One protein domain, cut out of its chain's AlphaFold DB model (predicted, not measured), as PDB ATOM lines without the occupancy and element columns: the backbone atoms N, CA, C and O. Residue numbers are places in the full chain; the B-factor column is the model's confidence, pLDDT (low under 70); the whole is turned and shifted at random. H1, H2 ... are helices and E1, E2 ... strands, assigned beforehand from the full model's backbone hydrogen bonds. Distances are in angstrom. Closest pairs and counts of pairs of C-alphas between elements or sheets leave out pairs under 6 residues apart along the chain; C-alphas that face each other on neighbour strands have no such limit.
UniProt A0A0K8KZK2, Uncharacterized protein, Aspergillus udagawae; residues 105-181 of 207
ATOM      1  N   GLY A 105      16.606  11.129 -20.154       52.62
ATOM      2  CA  GLY A 105      17.966  11.126 -20.683       52.62
ATOM      3  C   GLY A 105      17.947  11.796 -22.054       52.62
ATOM      4  O   GLY A 105      17.086  11.483 -22.874       52.62
ATOM      5  N   ILE A 106      18.845  12.750 -22.288       56.47
ATOM      6  CA  ILE A 106      19.075  13.299 -23.624       56.47
ATOM      7  C   ILE A 106      20.231  12.496 -24.222       56.47
ATOM      8  O   ILE A 106      21.356  12.515 -23.711       56.47
ATOM      9  N   SER A 107      19.910  11.740 -25.267       55.12
ATOM     10  CA  SER A 107      20.847  11.006 -26.112       55.12
ATOM     11  C   SER A 107      21.164  11.864 -27.332       55.12
ATOM     12  O   SER A 107      20.256  12.381 -27.993       55.12
ATOM     13  N   ASP A 108      22.449  12.045 -27.627       53.41
ATOM     14  CA  ASP A 108      22.865  12.742 -28.839       53.41
ATOM     15  C   ASP A 108      22.554  11.834 -30.041       53.41
ATOM     16  O   ASP A 108      23.275  10.879 -30.322       53.41
ATOM     17  N   GLN A 109      21.447  12.117 -30.736       52.28
ATOM     18  CA  GLN A 109      21.116  11.619 -32.080       52.28
ATOM     19  C   GLN A 109      21.441  10.127 -32.324       52.28
ATOM     20  O   GLN A 109      22.406   9.792 -33.010       52.28
ATOM     21  N   HIS A 110      20.590   9.222 -31.822       53.75
ATOM     22  CA  HIS A 110      20.662   7.775 -32.108       53.75
ATOM     23  C   HIS A 110      22.009   7.127 -31.721       53.75
ATOM     24  O   HIS A 110      22.403   6.098 -32.272       53.75
ATOM     25  N   SER A 111      22.751   7.720 -30.780       61.47
ATOM     26  CA  SER A 111      24.026   7.192 -30.310       61.47
ATOM     27  C   SER A 111      24.025   7.016 -28.796       61.47
ATOM     28  O   SER A 111      24.314   7.944 -28.051       61.47
ATOM     29  N   CYS A 112      23.881   5.775 -28.324       66.81
ATOM     30  CA  CYS A 112      24.212   5.427 -26.931       66.81
ATOM     31  C   CYS A 112      25.687   5.628 -26.566       66.81
ATOM     32  O   CYS A 112      26.101   5.297 -25.458       66.81
ATOM     33  N   ARG A 113      26.512   6.139 -27.484       73.94
ATOM     34  CA  ARG A 113      27.897   6.467 -27.180       73.94
ATOM     35  C   ARG A 113      27.983   7.538 -26.106       73.94
ATOM     36  O   ARG A 113      28.948   7.521 -25.348       73.94
ATOM     37  N   ARG A 114      27.030   8.474 -26.078       77.88
ATOM     38  CA  ARG A 114      26.939   9.509 -25.051       77.88
ATOM     39  C   ARG A 114      25.493   9.765 -24.691       77.88
ATOM     40  O   ARG A 114      24.675  10.078 -25.547       77.88
ATOM     41  N   MET A 115      25.211   9.667 -23.405       79.50
ATOM     42  CA  MET A 115      23.919  10.031 -22.850       79.50
ATOM     43  C   MET A 115      24.152  10.844 -21.596       79.50
ATOM     44  O   MET A 115      25.098  10.599 -20.849       79.50
ATOM     45  N   THR A 116      23.296  11.820 -21.355       83.94
ATOM     46  CA  THR A 116      23.319  12.578 -20.108       83.94
ATOM     47  C   THR A 116      21.907  12.711 -19.585       83.94
ATOM     48  O   THR A 116      20.939  12.670 -20.347       83.94
ATOM     49  N   GLY A 117      21.771  12.855 -18.279       82.00
ATOM     50  CA  GLY A 117      20.465  13.026 -17.682       82.00
ATOM     51  C   GLY A 117      20.544  13.375 -16.214       82.00
ATOM     52  O   GLY A 117      21.614  13.437 -15.605       82.00
ATOM     53  N   THR A 118      19.363  13.581 -15.658       77.62
ATOM     54  CA  THR A 118      19.168  13.782 -14.231       77.62
ATOM     55  C   THR A 118      18.064  12.842 -13.778       77.62
ATOM     56  O   THR A 118      17.045  12.698 -14.458       77.62
ATOM     57  N   PHE A 119      18.275  12.182 -12.646       72.19
ATOM     58  CA  PHE A 119      17.271  11.373 -11.974       72.19
ATOM     59  C   PHE A 119      17.225  11.782 -10.503       72.19
ATOM     60  O   PHE A 119      18.227  11.666  -9.799       72.19
ATOM     61  N   ASP A 120      16.070  12.279 -10.057       73.00
ATOM     62  CA  ASP A 120      15.915  12.914  -8.744       73.00
ATOM     63  C   ASP A 120      16.969  14.022  -8.518       73.00
ATOM     64  O   ASP A 120      17.061  14.955  -9.319       73.00
ATOM     65  N   SER A 121      17.794  13.912  -7.475       73.56
ATOM     66  CA  SER A 121      18.877  14.846  -7.145       73.56
ATOM     67  C   SER A 121      20.245  14.429  -7.703       73.56
ATOM     68  O   SER A 121      21.259  15.046  -7.370       73.56
ATOM     69  N   ILE A 122      20.295  13.413  -8.575       78.12
ATOM     70  CA  ILE A 122      21.528  12.869  -9.155       78.12
ATOM     71  C   ILE A 122      21.637  13.242 -10.632       78.12
ATOM     72  O   ILE A 122      20.789  12.885 -11.453       78.12
ATOM     73  N   LYS A 123      22.728  13.922 -10.984       84.31
ATOM     74  CA  LYS A 123      23.139  14.150 -12.368       84.31
ATOM     75  C   LYS A 123      24.044  13.013 -12.825       84.31
ATOM     76  O   LYS A 123      24.882  12.539 -12.056       84.31
ATOM     77  N   TRP A 124      23.893  12.589 -14.075       86.12
ATOM     78  CA  TRP A 124      24.710  11.529 -14.648       86.12
ATOM     79  C   TRP A 124      25.079  11.777 -16.113       86.12
ATOM     80  O   TRP A 124      24.392  12.465 -16.872       86.12
ATOM     81  N   SER A 125      26.209  11.200 -16.501       87.25
ATOM     82  CA  SER A 125      26.796  11.220 -17.833       87.25
ATOM     83  C   SER A 125      27.324   9.825 -18.127       87.25
ATOM     84  O   SER A 125      28.109   9.273 -17.366       87.25
ATOM     85  N   PHE A 126      26.881   9.256 -19.234       84.62
ATOM     86  CA  PHE A 126      27.267   7.939 -19.692       84.62
ATOM     87  C   PHE A 126      28.066   8.044 -20.988       84.62
ATOM     88  O   PHE A 126      27.716   8.816 -21.886       84.62
ATOM     89  N   TYR A 127      29.121   7.247 -21.086       82.69
ATOM     90  CA  TYR A 127      29.962   7.103 -22.261       82.69
ATOM     91  C   TYR A 127      30.226   5.625 -22.545       82.69
ATOM     92  O   TYR A 127      30.532   4.888 -21.621       82.69
ATOM     93  N   ALA A 128      30.186   5.194 -23.806       79.69
ATOM     94  CA  ALA A 128      30.558   3.828 -24.183       79.69
ATOM     95  C   ALA A 128      31.638   3.770 -25.273       79.69
ATOM     96  O   ALA A 128      31.659   4.585 -26.203       79.69
ATOM     97  N   THR A 129      32.507   2.759 -25.200       70.88
ATOM     98  CA  THR A 129      33.426   2.374 -26.282       70.88
ATOM     99  C   THR A 129      32.802   1.212 -27.049       70.88
ATOM    100  O   THR A 129      32.828   0.073 -26.592       70.88
ATOM    101  N   GLY A 130      32.187   1.504 -28.193       63.94
ATOM    102  CA  GLY A 130      31.473   0.522 -29.012       63.94
ATOM    103  C   GLY A 130      30.638   1.188 -30.108       63.94
ATOM    104  O   GLY A 130      30.604   2.419 -30.199       63.94
ATOM    105  N   GLN A 131      29.993   0.380 -30.959       58.53
ATOM    106  CA  GLN A 131      29.056   0.878 -31.973       58.53
ATOM    107  C   GLN A 131      27.850   1.580 -31.327       58.53
ATOM    108  O   GLN A 131      27.510   1.338 -30.168       58.53
ATOM    109  N   HIS A 132      27.227   2.473 -32.100       61.28
ATOM    110  CA  HIS A 132      25.967   3.133 -31.768       61.28
ATOM    111  C   HIS A 132      24.929   2.090 -31.323       61.28
ATOM    112  O   HIS A 132      24.898   0.992 -31.877       61.28
ATOM    113  N   CYS A 133      24.069   2.419 -30.353       59.94
ATOM    114  CA  CYS A 133      22.868   1.607 -30.165       59.94
ATOM    115  C   CYS A 133      22.102   1.588 -31.480       59.94
ATOM    116  O   CYS A 133      21.746   2.640 -32.007       59.94
ATOM    117  N   ASN A 134      21.850   0.397 -32.001       55.44
ATOM    118  CA  ASN A 134      21.105   0.228 -33.240       55.44
ATOM    119  C   ASN A 134      19.611   0.526 -33.033       55.44
ATOM    120  O   ASN A 134      18.893   0.731 -34.009       55.44
ATOM    121  N   THR A 135      19.128   0.540 -31.783       58.25
ATOM    122  CA  THR A 135      17.707   0.714 -31.461       58.25
ATOM    123  C   THR A 135      17.479   1.579 -30.218       58.25
ATOM    124  O   THR A 135      18.270   1.587 -29.274       58.25
ATOM    125  N   THR A 136      16.334   2.263 -30.184       63.25
ATOM    126  CA  THR A 136      15.829   3.006 -29.013       63.25
ATOM    127  C   THR A 136      15.593   2.107 -27.795       63.25
ATOM    128  O   THR A 136      15.640   2.569 -26.658       63.25
ATOM    129  N   THR A 137      15.387   0.805 -28.006       62.97
ATOM    130  CA  THR A 137      15.242  -0.195 -26.939       62.97
ATOM    131  C   THR A 137      16.529  -0.372 -26.132       62.97
ATOM    132  O   THR A 137      16.473  -0.515 -24.913       62.97
ATOM    133  N   GLN A 138      17.695  -0.320 -26.783       67.38
ATOM    134  CA  GLN A 138      18.986  -0.416 -26.095       67.38
ATOM    135  C   GLN A 138      19.260   0.841 -25.259       67.38
ATOM    136  O   GLN A 138      19.699   0.737 -24.118       67.38
ATOM    137  N   GLU A 139      18.908   2.019 -25.783       70.00
ATOM    138  CA  GLU A 139      18.964   3.278 -25.034       70.00
ATOM    139  C   GLU A 139      18.099   3.220 -23.765       70.00
ATOM    140  O   GLU A 139      18.580   3.516 -22.670       70.00
ATOM    141  N   ALA A 140      16.845   2.775 -23.894       70.94
ATOM    142  CA  ALA A 140      15.930   2.633 -22.764       70.94
ATOM    143  C   ALA A 140      16.428   1.615 -21.724       70.94
ATOM    144  O   ALA A 140      16.239   1.825 -20.528       70.94
ATOM    145  N   THR A 141      17.099   0.547 -22.164       74.12
ATOM    146  CA  THR A 141      17.684  -0.466 -21.273       74.12
ATOM    147  C   THR A 141      18.823   0.128 -20.444       74.12
ATOM    148  O   THR A 141      18.814   0.003 -19.222       74.12
ATOM    149  N   VAL A 142      19.751   0.859 -21.075       74.06
ATOM    150  CA  VAL A 142      20.856   1.523 -20.358       74.06
ATOM    151  C   VAL A 142      20.325   2.581 -19.389       74.06
ATOM    152  O   VAL A 142      20.743   2.627 -18.234       74.06
ATOM    153  N   GLN A 143      19.368   3.409 -19.817       76.19
ATOM    154  CA  GLN A 143      18.731   4.391 -18.931       76.19
ATOM    155  C   GLN A 143      17.994   3.718 -17.762       76.19
ATOM    156  O   GLN A 143      18.047   4.220 -16.639       76.19
ATOM    157  N   GLY A 144      17.341   2.581 -18.012       75.50
ATOM    158  CA  GLY A 144      16.683   1.761 -16.997       75.50
ATOM    159  C   GLY A 144      17.663   1.241 -15.950       75.50
ATOM    160  O   GLY A 144      17.439   1.466 -14.762       75.50
ATOM    161  N   ALA A 145      18.777   0.650 -16.387       76.88
ATOM    162  CA  ALA A 145      19.832   0.144 -15.510       76.88
ATOM    163  C   ALA A 145      20.479   1.263 -14.675       76.88
ATOM    164  O   ALA A 145      20.669   1.109 -13.471       76.88
ATOM    165  N   ILE A 146      20.748   2.430 -15.275       78.81
ATOM    166  CA  ILE A 146      21.256   3.607 -14.549       78.81
ATOM    167  C   ILE A 146      20.242   4.072 -13.498       78.81
ATOM    168  O   ILE A 146      20.613   4.342 -12.357       78.81
ATOM    169  N   ALA A 147      18.959   4.166 -13.855       76.50
ATOM    170  CA  ALA A 147      17.916   4.584 -12.924       76.50
ATOM    171  C   ALA A 147      17.727   3.571 -11.784       76.50
ATOM    172  O   ALA A 147      17.524   3.969 -10.640       76.50
ATOM    173  N   GLU A 148      17.803   2.274 -12.071       76.06
ATOM    174  CA  GLU A 148      17.774   1.221 -11.060       76.06
ATOM    175  C   GLU A 148      18.994   1.283 -10.138       76.06
ATOM    176  O   GLU A 148      18.824   1.272  -8.919       76.06
ATOM    177  N   TYR A 149      20.199   1.453 -10.692       75.75
ATOM    178  CA  TYR A 149      21.404   1.672  -9.899       75.75
ATOM    179  C   TYR A 149      21.234   2.878  -8.981       75.75
ATOM    180  O   TYR A 149      21.471   2.764  -7.786       75.75
ATOM    181  N   ILE A 150      20.768   4.017  -9.500       76.00
ATOM    182  CA  ILE A 150      20.543   5.204  -8.672       76.00
ATOM    183  C   ILE A 150      19.514   4.893  -7.580       76.00
ATOM    184  O   ILE A 150      19.769   5.213  -6.431       76.00
ATOM    185  N   ARG A 151      18.403   4.207  -7.870       72.88
ATOM    186  CA  ARG A 151      17.407   3.840  -6.843       72.88
ATOM    187  C   ARG A 151      17.962   2.909  -5.761       72.88
ATOM    188  O   ARG A 151      17.604   3.077  -4.599       72.88
ATOM    189  N   ASN A 152      18.810   1.950  -6.128       69.62
ATOM    190  CA  ASN A 152      19.333   0.932  -5.212       69.62
ATOM    191  C   ASN A 152      20.587   1.409  -4.453       69.62
ATOM    192  O   ASN A 152      20.744   1.117  -3.268       69.62
ATOM    193  N   ALA A 153      21.455   2.187  -5.103       64.06
ATOM    194  CA  ALA A 153      22.655   2.782  -4.516       64.06
ATOM    195  C   ALA A 153      22.357   4.067  -3.719       64.06
ATOM    196  O   ALA A 153      23.090   4.389  -2.780       64.06
ATOM    197  N   ALA A 154      21.261   4.780  -4.026       54.84
ATOM    198  CA  ALA A 154      20.814   5.961  -3.276       54.84
ATOM    199  C   ALA A 154      20.166   5.641  -1.920       54.84
ATOM    200  O   ALA A 154      19.677   6.552  -1.258       54.84
ATOM    201  N   ASN A 155      20.297   4.414  -1.405       51.59
ATOM    202  CA  ASN A 155      20.188   4.143   0.035       51.59
ATOM    203  C   ASN A 155      21.337   4.799   0.856       51.59
ATOM    204  O   ASN A 155      21.759   4.257   1.873       51.59
ATOM    205  N   GLY A 156      21.839   5.969   0.430       49.03
ATOM    206  CA  GLY A 156      22.608   6.892   1.268       49.03
ATOM    207  C   GLY A 156      24.055   7.205   0.875       49.03
ATOM    208  O   GLY A 156      24.710   7.878   1.662       49.03
ATOM    209  N   THR A 157      24.593   6.769  -0.278       58.59
ATOM    210  CA  THR A 157      26.072   6.794  -0.463       58.59
ATOM    211  C   THR A 157      26.609   7.287  -1.814       58.59
ATOM    212  O   THR A 157      27.740   6.972  -2.186       58.59
ATOM    213  N   ILE A 158      25.851   8.088  -2.569       64.06
ATOM    214  CA  ILE A 158      26.425   8.804  -3.723       64.06
ATOM    215  C   ILE A 158      27.028  10.118  -3.214       64.06
ATOM    216  O   ILE A 158      26.345  11.136  -3.122       64.06
ATOM    217  N   CYS A 159      28.310  10.075  -2.854       65.12
ATOM    218  CA  CYS A 159      29.068  11.238  -2.393       65.12
ATOM    219  C   CYS A 159      30.002  11.744  -3.492       65.12
ATOM    220  O   CYS A 159      30.719  10.954  -4.113       65.12
ATOM    221  N   GLY A 160      29.971  13.058  -3.728       71.56
ATOM    222  CA  GLY A 160      30.722  13.717  -4.793       71.56
ATOM    223  C   GLY A 160      30.378  13.206  -6.197       71.56
ATOM    224  O   GLY A 160      29.263  12.764  -6.472       71.56
ATOM    225  N   THR A 161      31.358  13.289  -7.097       80.25
ATOM    226  CA  THR A 161      31.276  12.724  -8.451       80.25
ATOM    227  C   THR A 161      31.993  11.386  -8.493       80.25
ATOM    228  O   THR A 161      33.194  11.319  -8.245       80.25
ATOM    229  N   GLN A 162      31.265  10.335  -8.841       81.38
ATOM    230  CA  GLN A 162      31.763   8.971  -8.953       81.38
ATOM    231  C   GLN A 162      31.849   8.559 -10.419       81.38
ATOM    232  O   GLN A 162      31.108   9.067 -11.263       81.38
ATOM    233  N   CYS A 163      32.754   7.629 -10.711       82.69
ATOM    234  CA  CYS A 163      32.878   6.993 -12.013       82.69
ATOM    235  C   CYS A 163      32.711   5.486 -11.845       82.69
ATOM    236  O   CYS A 163      33.470   4.852 -11.114       82.69
ATOM    237  N   LEU A 164      31.724   4.925 -12.529       82.69
ATOM    238  CA  LEU A 164      31.461   3.497 -12.574       82.69
ATOM    239  C   LEU A 164      31.770   2.974 -13.966       82.69
ATOM    240  O   LEU A 164      31.537   3.663 -14.959       82.69
ATOM    241  N   ARG A 165      32.258   1.743 -14.037       80.62
ATOM    242  CA  ARG A 165      32.344   0.993 -15.285       80.62
ATOM    243  C   ARG A 165      31.139   0.062 -15.361       80.62
ATOM    244  O   ARG A 165      30.838  -0.595 -14.373       80.62
ATOM    245  N   LEU A 166      30.470   0.049 -16.509       75.81
ATOM    246  CA  LEU A 166      29.425  -0.912 -16.848       75.81
ATOM    247  C   LEU A 166      30.004  -1.913 -17.847       75.81
ATOM    248  O   LEU A 166      30.561  -1.515 -18.876       75.81
ATOM    249  N   ASP A 167      29.872  -3.190 -17.533       70.69
ATOM    250  CA  ASP A 167      30.284  -4.337 -18.323       70.69
ATOM    251  C   ASP A 167      29.049  -5.190 -18.653       70.69
ATOM    252  O   ASP A 167      28.430  -5.811 -17.802       70.69
ATOM    253  N   HIS A 168      28.667  -5.205 -19.926       63.06
ATOM    254  CA  HIS A 168      27.553  -6.023 -20.417       63.06
ATOM    255  C   HIS A 168      28.080  -7.234 -21.224       63.06
ATOM    256  O   HIS A 168      27.397  -7.794 -22.083       63.06
ATOM    257  N   GLY A 169      29.346  -7.615 -21.017       58.09
ATOM    258  CA  GLY A 169      30.010  -8.650 -21.799       58.09
ATOM    259  C   GLY A 169      30.296  -8.249 -23.258       58.09
ATOM    260  O   GLY A 169      29.778  -7.278 -23.818       58.09
ATOM    261  N   GLY A 170      31.172  -9.013 -23.917       64.75
ATOM    262  CA  GLY A 170      31.589  -8.757 -25.302       64.75
ATOM    263  C   GLY A 170      32.608  -7.614 -25.447       64.75
ATOM    264  O   GLY A 170      33.498  -7.447 -24.620       64.75
ATOM    265  N   THR A 171      32.537  -6.850 -26.545       62.03
ATOM    266  CA  THR A 171      33.463  -5.727 -26.832       62.03
ATOM    267  C   THR A 171      32.987  -4.382 -26.284       62.03
ATOM    268  O   THR A 171      33.629  -3.355 -26.508       62.03
ATOM    269  N   TRP A 172      31.825  -4.358 -25.639       70.06
ATOM    270  CA  TRP A 172      31.190  -3.133 -25.185       70.06
ATOM    271  C   TRP A 172      31.666  -2.795 -23.775       70.06
ATOM    272  O   TRP A 172      31.635  -3.634 -22.887       70.06
ATOM    273  N   ASN A 173      32.118  -1.559 -23.575       76.44
ATOM    274  CA  ASN A 173      32.429  -1.044 -22.245       76.44
ATOM    275  C   ASN A 173      31.718   0.292 -22.064       76.44
ATOM    276  O   ASN A 173      31.780   1.145 -22.954       76.44
ATOM    277  N   GLY A 174      31.061   0.460 -20.921       81.06
ATOM    278  CA  GLY A 174      30.394   1.685 -20.512       81.06
ATOM    279  C   GLY A 174      31.093   2.346 -19.327       81.06
ATOM    280  O   GLY A 174      31.661   1.680 -18.467       81.06
ATOM    281  N   TRP A 175      31.024   3.669 -19.260       86.31
ATOM    282  CA  TRP A 175      31.494   4.500 -18.160       86.31
ATOM    283  C   TRP A 175      30.375   5.443 -17.761       86.31
ATOM    284  O   TRP A 175      29.898   6.230 -18.576       86.31
ATOM    285  N   LEU A 176      29.959   5.366 -16.505       86.50
ATOM    286  CA  LEU A 176      28.922   6.199 -15.928       86.50
ATOM    287  C   LEU A 176      29.538   7.114 -14.883       86.50
ATOM    288  O   LEU A 176      29.938   6.685 -13.803       86.50
ATOM    289  N   LYS A 177      29.567   8.398 -15.205       88.31
ATOM    290  CA  LYS A 177      29.826   9.465 -14.254       88.31
ATOM    291  C   LYS A 177      28.515   9.864 -13.595       88.31
ATOM    292  O   LYS A 177      27.568  10.192 -14.302       88.31
ATOM    293  N   LEU A 178      28.449   9.882 -12.271       86.81
ATOM    294  CA  LEU A 178      27.239  10.275 -11.546       86.81
ATOM    295  C   LEU A 178      27.566  10.973 -10.225       86.81
ATOM    296  O   LEU A 178      28.619  10.743  -9.640       86.81
ATOM    297  N   GLY A 179      26.673  11.836  -9.761       78.94
ATOM    298  CA  GLY A 179      26.849  12.569  -8.511       78.94
ATOM    299  C   GLY A 179      25.656  13.460  -8.211       78.94
ATOM    300  O   GLY A 179      24.810  13.682  -9.080       78.94
ATOM    301  N   SER A 180      25.575  13.985  -6.988       77.00
ATOM    302  CA  SER A 180      24.536  14.964  -6.656       77.00
ATOM    303  C   SER A 180      24.653  16.197  -7.551       77.00
ATOM    304  O   SER A 180      25.759  16.664  -7.817       77.00
ATOM    305  N   VAL A 181      23.520  16.754  -7.990       75.56
ATOM    306  CA  VAL A 181      23.468  17.957  -8.841       75.56
ATOM    307  C   VAL A 181      24.321  19.102  -8.273       75.56
ATOM    308  O   VAL A 181      24.946  19.827  -9.041       75.56
TER     309      VAL A 181
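Overview. This is residues 105 to 181 of the 207 residues of an uncharacterized protein of Aspergillus udagawae (UniProt A0A0K8KZK2). A twisted sheet of four antiparallel strands, made of two hairpins side by side, has one long helix, H1, over one face, while its other face is bare. H1 packs nearer to the E1 and E2 side of the sheet than to E3, and a short stretch before E1, residues 106 to 107, pairs along that edge of the sheet. The printed part has 77 residues with one named helix and four named strands, in the order E1, E2, H1, E3, E4; the sheet's order is E1, E2, E4, E3, and the class is mixed, helices and strands. The whole is compact, with a radius of gyration of the C-alphas of 12.0 A, and only just elongated, with spans of 35 by 23 by 17 A.

Along the chain. In the sheet, E1 is residues 114 to 119, 16.4 A long, and begins at C-alpha 114 (26.939, 9.509, -25.051). E2, residues 122 to 129, is 23.3 A long. E4, residues 173 to 180, is 23.7 A long and ends at C-alpha 180 (24.536, 14.964, -6.656). E3, residues 161 to 167, is 19.7 A long. H1, residues 136 to 153, is 25.4 A long and begins at C-alpha 136 (15.829, 3.006, -29.013).

Arrangement. The inner strands E2 and E4 are antiparallel at 166 degrees, with N 125 and O 177 2.8 A apart, within hydrogen-bond range. E1 and E2 form a hairpin at 161 degrees, with N 117 and O 124 at 3.0 A. E3 and E4 form the other hairpin, at 154 degrees, with N 164 and O 176 at 2.8 A. The edge strands E1 and E3 are apart. From edge to edge the strands' lines turn by 58 degrees. H1 is on the sheet, two layers with the helix on one face. Its closest C-alphas to E1 are those of Phe 119 and Ala 147, 6.9 A apart. H1 and E4 are near each other, with 5 pairs of C-alphas within 10 A. E2, H1 and E3 make a split strand-helix-strand unit, two strands running the same way with E4 between them, and its crossover is left-handed. In H1 every O i to N i+4 pair is within hydrogen-bond range.

Size, cuts and confidence. The C-alphas farthest apart are those of Asn 134 and Gly 156, at 35.2 A. The printed part has no cut and no long link. Its mean pLDDT is 71.2, and residues 105 to 112, 130 to 138, 152 to 159 and 168 to 171 are under 70.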